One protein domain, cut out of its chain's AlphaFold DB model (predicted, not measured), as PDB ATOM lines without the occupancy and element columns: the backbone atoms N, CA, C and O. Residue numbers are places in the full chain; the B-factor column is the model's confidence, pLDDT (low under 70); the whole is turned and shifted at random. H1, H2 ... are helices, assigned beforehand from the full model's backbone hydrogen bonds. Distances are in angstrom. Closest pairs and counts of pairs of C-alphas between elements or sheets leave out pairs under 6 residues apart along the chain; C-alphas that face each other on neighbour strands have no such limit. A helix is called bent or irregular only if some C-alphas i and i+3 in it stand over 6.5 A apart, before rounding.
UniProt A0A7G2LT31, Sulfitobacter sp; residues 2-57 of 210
ATOM      1  N   CYS A   2     144.444 169.025 131.915       91.31
ATOM      2  CA  CYS A   2     145.373 168.768 133.015       91.31
ATOM      3  C   CYS A   2     146.810 168.994 132.539       91.31
ATOM      4  O   CYS A   2     147.098 168.858 131.350       91.31
ATOM      5  N   VAL A   3     147.690 169.349 133.469       92.75
ATOM      6  CA  VAL A   3     149.139 169.353 133.265       92.75
ATOM      7  C   VAL A   3     149.692 168.242 134.143       92.75
ATOM      8  O   VAL A   3     149.383 168.193 135.332       92.75
ATOM      9  N   VAL A   4     150.466 167.336 133.550       94.81
ATOM     10  CA  VAL A   4     151.134 166.247 134.267       94.81
ATOM     11  C   VAL A   4     152.630 166.466 134.140       94.81
ATOM     12  O   VAL A   4     153.184 166.405 133.044       94.81
ATOM     13  N   ASP A   5     153.269 166.754 135.265       95.25
ATOM     14  CA  ASP A   5     154.704 166.979 135.351       95.25
ATOM     15  C   ASP A   5     155.416 165.672 135.709       95.25
ATOM     16  O   ASP A   5     155.061 164.996 136.675       95.25
ATOM     17  N   SER A   6     156.423 165.301 134.916       96.25
ATOM     18  CA  SER A   6     157.230 164.108 135.194       96.25
ATOM     19  C   SER A   6     158.233 164.320 136.329       96.25
ATOM     20  O   SER A   6     158.737 163.337 136.873       96.25
ATOM     21  N   GLY A   7     158.568 165.579 136.635       96.25
ATOM     22  CA  GLY A   7     159.560 165.966 137.633       96.25
ATOM     23  C   GLY A   7     161.001 165.557 137.316       96.25
ATOM     24  O   GLY A   7     161.842 165.534 138.209       96.25
ATOM     25  N   LYS A   8     161.299 165.194 136.062       97.25
ATOM     26  CA  LYS A   8     162.620 164.681 135.641       97.25
ATOM     27  C   LYS A   8     163.531 165.721 134.993       97.25
ATOM     28  O   LYS A   8     164.671 165.396 134.672       97.25
ATOM     29  N   PHE A   9     163.028 166.923 134.726       97.12
ATOM     30  CA  PHE A   9     163.789 167.953 134.029       97.12
ATOM     31  C   PHE A   9     164.528 168.846 135.029       97.12
ATOM     32  O   PHE A   9     163.912 169.377 135.950       97.12
ATOM     33  N   ASP A  10     165.836 169.019 134.832       96.75
ATOM     34  CA  ASP A  10     166.648 169.941 135.626       96.75
ATOM     35  C   ASP A  10     166.514 171.365 135.071       96.75
ATOM     36  O   ASP A  10     167.135 171.737 134.072       96.75
ATOM     37  N   TRP A  11     165.684 172.167 135.736       96.88
ATOM     38  CA  TRP A  11     165.413 173.548 135.337       96.88
ATOM     39  C   TRP A  11     166.572 174.509 135.627       96.88
ATOM     40  O   TRP A  11     166.593 175.605 135.073       96.88
ATOM     41  N   SER A  12     167.540 174.109 136.457       96.69
ATOM     42  CA  SER A  12     168.722 174.911 136.805       96.69
ATOM     43  C   SER A  12     169.966 174.518 136.009       96.69
ATOM     44  O   SER A  12     171.017 175.128 136.193       96.69
ATOM     45  N   ALA A  13     169.867 173.543 135.101       96.56
ATOM     46  CA  ALA A  13     170.994 173.092 134.286       96.56
ATOM     47  C   ALA A  13     171.572 174.187 133.366       96.56
ATOM     48  O   ALA A  13     172.699 174.060 132.889       96.56
ATOM     49  N   ASN A  14     170.793 175.226 133.050       95.00
ATOM     50  CA  ASN A  14     171.217 176.394 132.277       95.00
ATOM     51  C   ASN A  14     170.228 177.564 132.449       95.00
ATOM     52  O   ASN A  14     169.151 177.413 133.021       95.00
ATOM     53  N   ASP A  15     170.565 178.715 131.870       94.88
ATOM     54  CA  ASP A  15     169.801 179.960 132.018       94.88
ATOM     55  C   ASP A  15     168.578 180.086 131.089       94.88
ATOM     56  O   ASP A  15     167.996 181.162 130.974       94.88
ATOM     57  N   LYS A  16     168.150 179.013 130.403       97.19
ATOM     58  CA  LYS A  16     166.983 179.070 129.498       97.19
ATOM     59  C   LYS A  16     165.640 179.115 130.231       97.19
ATOM     60  O   LYS A  16     164.630 179.414 129.597       97.19
ATOM     61  N   PHE A  17     165.612 178.818 131.533       96.75
ATOM     62  CA  PHE A  17     164.379 178.707 132.323       96.75
ATOM     63  C   PHE A  17     164.367 179.650 133.537       96.75
ATOM     64  O   PHE A  17     164.132 179.196 134.659       96.75
ATOM     65  N   PRO A  18     164.602 180.963 133.345       96.38
ATOM     66  CA  PRO A  18     164.808 181.893 134.453       96.38
ATOM     67  C   PRO A  18     163.609 181.971 135.405       96.38
ATOM     68  O   PRO A  18     163.815 182.077 136.605       96.38
ATOM     69  N   SER A  19     162.373 181.816 134.919       95.50
ATOM     70  CA  SER A  19     161.171 181.789 135.773       95.50
ATOM     71  C   SER A  19     161.159 180.642 136.795       95.50
ATOM     72  O   SER A  19     160.455 180.705 137.796       95.50
ATOM     73  N   LEU A  20     161.926 179.576 136.552       97.38
ATOM     74  CA  LEU A  20     162.031 178.432 137.458       97.38
ATOM     75  C   LEU A  20     163.354 178.426 138.232       97.38
ATOM     76  O   LEU A  20     163.381 177.942 139.362       97.38
ATOM     77  N   SER A  21     164.440 178.941 137.650       96.94
ATOM     78  CA  SER A  21     165.791 178.858 138.223       96.94
ATOM     79  C   SER A  21     166.308 180.144 138.877       96.94
ATOM     80  O   SER A  21     167.252 180.076 139.667       96.94
ATOM     81  N   GLN A  22     165.700 181.303 138.605       97.44
ATOM     82  CA  GLN A  22     166.081 182.598 139.179       97.44
ATOM     83  C   GLN A  22     165.078 183.071 140.248       97.44
ATOM     84  O   GLN A  22     163.990 182.501 140.361       97.44
ATOM     85  N   PRO A  23     165.458 184.046 141.103       97.50
ATOM     86  CA  PRO A  23     164.584 184.556 142.157       97.50
ATOM     87  C   PRO A  23     163.284 185.148 141.596       97.50
ATOM     88  O   PRO A  23     163.334 186.013 140.727       97.50
ATOM     89  N   GLU A  24     162.137 184.728 142.132       96.31
ATOM     90  CA  GLU A  24     160.822 185.286 141.804       96.31
ATOM     91  C   GLU A  24     160.427 186.369 142.818       96.31
ATOM     92  O   GLU A  24     160.206 186.091 144.002       96.31
ATOM     93  N   GLU A  25     160.306 187.614 142.361       94.56
ATOM     94  CA  GLU A  25     159.973 188.762 143.211       94.56
ATOM     95  C   GLU A  25     158.574 188.643 143.828       94.56
ATOM     96  O   GLU A  25     158.401 188.931 145.016       94.56
ATOM     97  N   ALA A  26     157.592 188.123 143.078       93.25
ATOM     98  CA  ALA A  26     156.236 187.886 143.582       93.25
ATOM     99  C   ALA A  26     156.171 186.826 144.699       93.25
ATOM    100  O   ALA A  26     155.139 186.691 145.357       93.25
ATOM    101  N   TYR A  27     157.263 186.088 144.920       94.94
ATOM    102  CA  TYR A  27     157.431 185.097 145.980       94.94
ATOM    103  C   TYR A  27     158.672 185.383 146.839       94.94
ATOM    104  O   TYR A  27     159.342 184.466 147.313       94.94
ATOM    105  N   HIS A  28     158.968 186.666 147.076       94.94
ATOM    106  CA  HIS A  28     160.016 187.126 147.999       94.94
ATOM    107  C   HIS A  28     161.430 186.633 147.645       94.94
ATOM    108  O   HIS A  28     162.240 186.344 148.526       94.94
ATOM    109  N   GLY A  29     161.731 186.532 146.350       95.62
ATOM    110  CA  GLY A  29     163.027 186.081 145.845       95.62
ATOM    111  C   GLY A  29     163.224 184.565 145.910       95.62
ATOM    112  O   GLY A  29     164.342 184.085 145.722       95.62
ATOM    113  N   MET A  30     162.162 183.797 146.171       96.62
ATOM    114  CA  MET A  30     162.205 182.339 146.115       96.62
ATOM    115  C   MET A  30     162.596 181.870 144.711       96.62
ATOM    116  O   MET A  30     162.059 182.342 143.715       96.62
ATOM    117  N   LYS A  31     163.489 180.884 144.635       97.56
ATOM    118  CA  LYS A  31     163.783 180.159 143.394       97.56
ATOM    119  C   LYS A  31     162.983 178.863 143.378       97.56
ATOM    120  O   LYS A  31     163.199 178.001 144.234       97.56
ATOM    121  N   PHE A  32     162.064 178.705 142.426       97.81
ATOM    122  CA  PHE A  32     161.146 177.558 142.401       97.81
ATOM    123  C   PHE A  32     161.870 176.217 142.290       97.81
ATOM    124  O   PHE A  32     161.532 175.288 143.019       97.81
ATOM    125  N   HIS A  33     162.872 176.104 141.417       97.81
ATOM    126  CA  HIS A  33     163.603 174.853 141.236       97.81
ATOM    127  C   HIS A  33     164.459 174.489 142.446       97.81
ATOM    128  O   HIS A  33     164.448 173.340 142.870       97.81
ATOM    129  N   GLU A  34     165.112 175.471 143.064       97.38
ATOM    130  CA  GLU A  34     165.855 175.257 144.310       97.38
ATOM    131  C   GLU A  34     164.928 174.803 145.451       97.38
ATOM    132  O   GLU A  34     165.263 173.893 146.202       97.38
ATOM    133  N   THR A  35     163.740 175.405 145.550       97.25
ATOM    134  CA  THR A  35     162.814 175.181 146.671       97.25
ATOM    135  C   THR A  35     162.004 173.895 146.525       97.25
ATOM    136  O   THR A  35     161.827 173.155 147.491       97.25
ATOM    137  N   PHE A  36     161.483 173.625 145.326       97.19
ATOM    138  CA  PHE A  36     160.533 172.536 145.074       97.19
ATOM    139  C   PHE A  36     161.130 171.371 144.277       97.19
ATOM    140  O   PHE A  36     160.453 170.354 144.102       97.19
ATOM    141  N   GLY A  37     162.367 171.499 143.782       96.44
ATOM    142  CA  GLY A  37     163.046 170.472 142.994       96.44
ATOM    143  C   GLY A  37     162.169 169.959 141.852       96.44
ATOM    144  O   GLY A  37     161.673 170.728 141.029       96.44
ATOM    145  N   ALA A  38     161.902 168.653 141.858       96.38
ATOM    146  CA  ALA A  38     161.079 167.973 140.857       96.38
ATOM    147  C   ALA A  38     159.660 168.553 140.683       96.38
ATOM    148  O   ALA A  38     159.060 168.358 139.635       96.38
ATOM    149  N   MET A  39     159.108 169.264 141.673       96.88
ATOM    150  CA  MET A  39     157.761 169.849 141.589       96.88
ATOM    151  C   MET A  39     157.759 171.327 141.178       96.88
ATOM    152  O   MET A  39     156.710 171.971 141.211       96.88
ATOM    153  N   ALA A  40     158.911 171.888 140.811       97.25
ATOM    154  CA  ALA A  40     159.050 173.312 140.528       97.25
ATOM    155  C   ALA A  40     158.112 173.808 139.430       97.25
ATOM    156  O   ALA A  40     157.449 174.824 139.618       97.25
ATOM    157  N   PHE A  41     157.999 173.076 138.320       97.31
ATOM    158  CA  PHE A  41     157.114 173.460 137.222       97.31
ATOM    159  C   PHE A  41     155.638 173.393 137.634       97.31
ATOM    160  O   PHE A  41     154.879 174.325 137.365       97.31
ATOM    161  N   THR A  42     155.251 172.350 138.372       96.81
ATOM    162  CA  THR A  42     153.901 172.218 138.943       96.81
ATOM    163  C   THR A  42     153.552 173.388 139.867       96.81
ATOM    164  O   THR A  42     152.532 174.050 139.666       96.81
ATOM    165  N   PHE A  43     154.394 173.689 140.861       96.06
ATOM    166  CA  PHE A  43     154.097 174.753 141.820       96.06
ATOM    167  C   PHE A  43     154.212 176.141 141.215       96.06
ATOM    168  O   PHE A  43     153.364 176.968 141.518       96.06
ATOM    169  N   HIS A  44     155.167 176.394 140.322       96.50
ATOM    170  CA  HIS A  44     155.211 177.653 139.579       96.50
ATOM    171  C   HIS A  44     153.933 177.847 138.749       96.50
ATOM    172  O   HIS A  44     153.325 178.917 138.771       96.50
ATOM    173  N   GLY A  45     153.469 176.800 138.057       95.31
ATOM    174  CA  GLY A  45     152.224 176.836 137.291       95.31
ATOM    175  C   GLY A  45     150.998 177.189 138.141       95.31
ATOM    176  O   GLY A  45     150.125 177.912 137.672       95.31
ATOM    177  N   ILE A  46     150.945 176.735 139.396       94.88
ATOM    178  CA  ILE A  46     149.863 177.062 140.340       94.88
ATOM    179  C   ILE A  46     150.045 178.470 140.928       94.88
ATOM    180  O   ILE A  46     149.131 179.291 140.900       94.88
ATOM    181  N   ALA A  47     151.227 178.735 141.474       95.12
ATOM    182  CA  ALA A  47     151.567 179.921 142.247       95.12
ATOM    183  C   ALA A  47     151.541 181.202 141.404       95.12
ATOM    184  O   ALA A  47     151.062 182.233 141.861       95.12
ATOM    185  N   ILE A  48     152.020 181.124 140.165       94.19
ATOM    186  CA  ILE A  48     152.044 182.253 139.236       94.19
ATOM    187  C   ILE A  48     150.893 182.111 138.245       94.19
ATOM    188  O   ILE A  48     149.956 182.902 138.252       94.19
ATOM    189  N   GLY A  49     150.918 181.052 137.431       93.81
ATOM    190  CA  GLY A  49     149.988 180.897 136.313       93.81
ATOM    191  C   GLY A  49     148.521 180.865 136.745       93.81
ATOM    192  O   GLY A  49     147.726 181.695 136.309       93.81
ATOM    193  N   LEU A  50     148.146 179.912 137.602       94.81
ATOM    194  CA  LEU A  50     146.757 179.740 138.029       94.81
ATOM    195  C   LEU A  50     146.272 180.912 138.884       94.81
ATOM    196  O   LEU A  50     145.147 181.366 138.685       94.81
ATOM    197  N   ARG A  51     147.111 181.404 139.803       95.56
ATOM    198  CA  ARG A  51     146.793 182.554 140.659       95.56
ATOM    199  C   ARG A  51     146.482 183.807 139.838       95.56
ATOM    200  O   ARG A  51     145.468 184.446 140.100       95.56
ATOM    201  N   ASP A  52     147.326 184.134 138.859       95.25
ATOM    202  CA  ASP A  52     147.250 185.417 138.151       95.25
ATOM    203  C   ASP A  52     146.301 185.372 136.945       95.25
ATOM    204  O   ASP A  52     145.623 186.357 136.657       95.25
ATOM    205  N   LEU A  53     146.209 184.229 136.249       95.81
ATOM    206  CA  LEU A  53     145.362 184.073 135.057       95.81
ATOM    207  C   LEU A  53     143.987 183.457 135.358       95.81
ATOM    208  O   LEU A  53     143.092 183.515 134.517       95.81
ATOM    209  N   GLY A  54     143.805 182.844 136.531       94.56
ATOM    210  CA  GLY A  54     142.495 182.406 137.021       94.56
ATOM    211  C   GLY A  54     141.855 181.239 136.262       94.56
ATOM    212  O   GLY A  54     140.637 181.077 136.318       94.56
ATOM    213  N   MET A  55     142.635 180.403 135.565       92.06
ATOM    214  CA  MET A  55     142.149 179.249 134.780       92.06
ATOM    215  C   MET A  55     141.686 178.054 135.645       92.06
ATOM    216  O   MET A  55     142.015 176.896 135.380       92.06
ATOM    217  N   THR A  56     140.928 178.327 136.706       93.50
ATOM    218  CA  THR A  56     140.459 177.338 137.678       93.50
ATOM    219  C   THR A  56     139.331 176.493 137.094       93.50
ATOM    220  O   THR A  56     138.290 177.003 136.681       93.50
ATOM    221  N   MET A  57     139.516 175.172 137.092       95.19
ATOM    222  CA  MET A  57     138.472 174.223 136.705       95.19
ATOM    223  C   MET A  57     137.328 174.258 137.721       95.19
ATOM    224  O   MET A  57     137.570 174.193 138.927       95.19
TER     225      MET A  57
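This is residues 2 to 57 of the 210 residues of a protein of Sulfitobacter sp (UniProt A0A7G2LT31). One long, sharply kinked helix, H2, has the very short helix H1 packed at its first residues, while a long stretch with no named element, residues 2 to 17, runs past H2 before reaching H1. The printed part has 56 residues, with two named helices in the order H1, H2 and no named strand. The class is all helix, though under half of the residues, 26, are in named elements. The whole is compact, with a radius of gyration of the C-alphas of 11.1 A and spans of 32 by 26 by 18 A.

H2, residues 32 to 53, has a kink of 121 degrees near residue 39 and is irregular, with C-alphas 35 and 38 9.4 A apart. H1, residues 18 to 21, touches H2; their closest C-alphas, of Leu 20 and Phe 32, are 5.1 A apart. In H2, 12 of 18 O i to N i+4 pairs are within hydrogen-bond range; H1 is too short for such a pair.

H2 measures 18.6 A from C-alpha 32 at (161.146, 177.558, 142.401) to C-alpha 53 at (145.362, 184.073, 135.057). H1 measures 4.9 A.

The C-alphas farthest apart, of Asn 14 and Met 57, are 33.1 A apart. The printed part has no cut, the link from H1 to H2 is short, and no printed residue is under 70 in pLDDT.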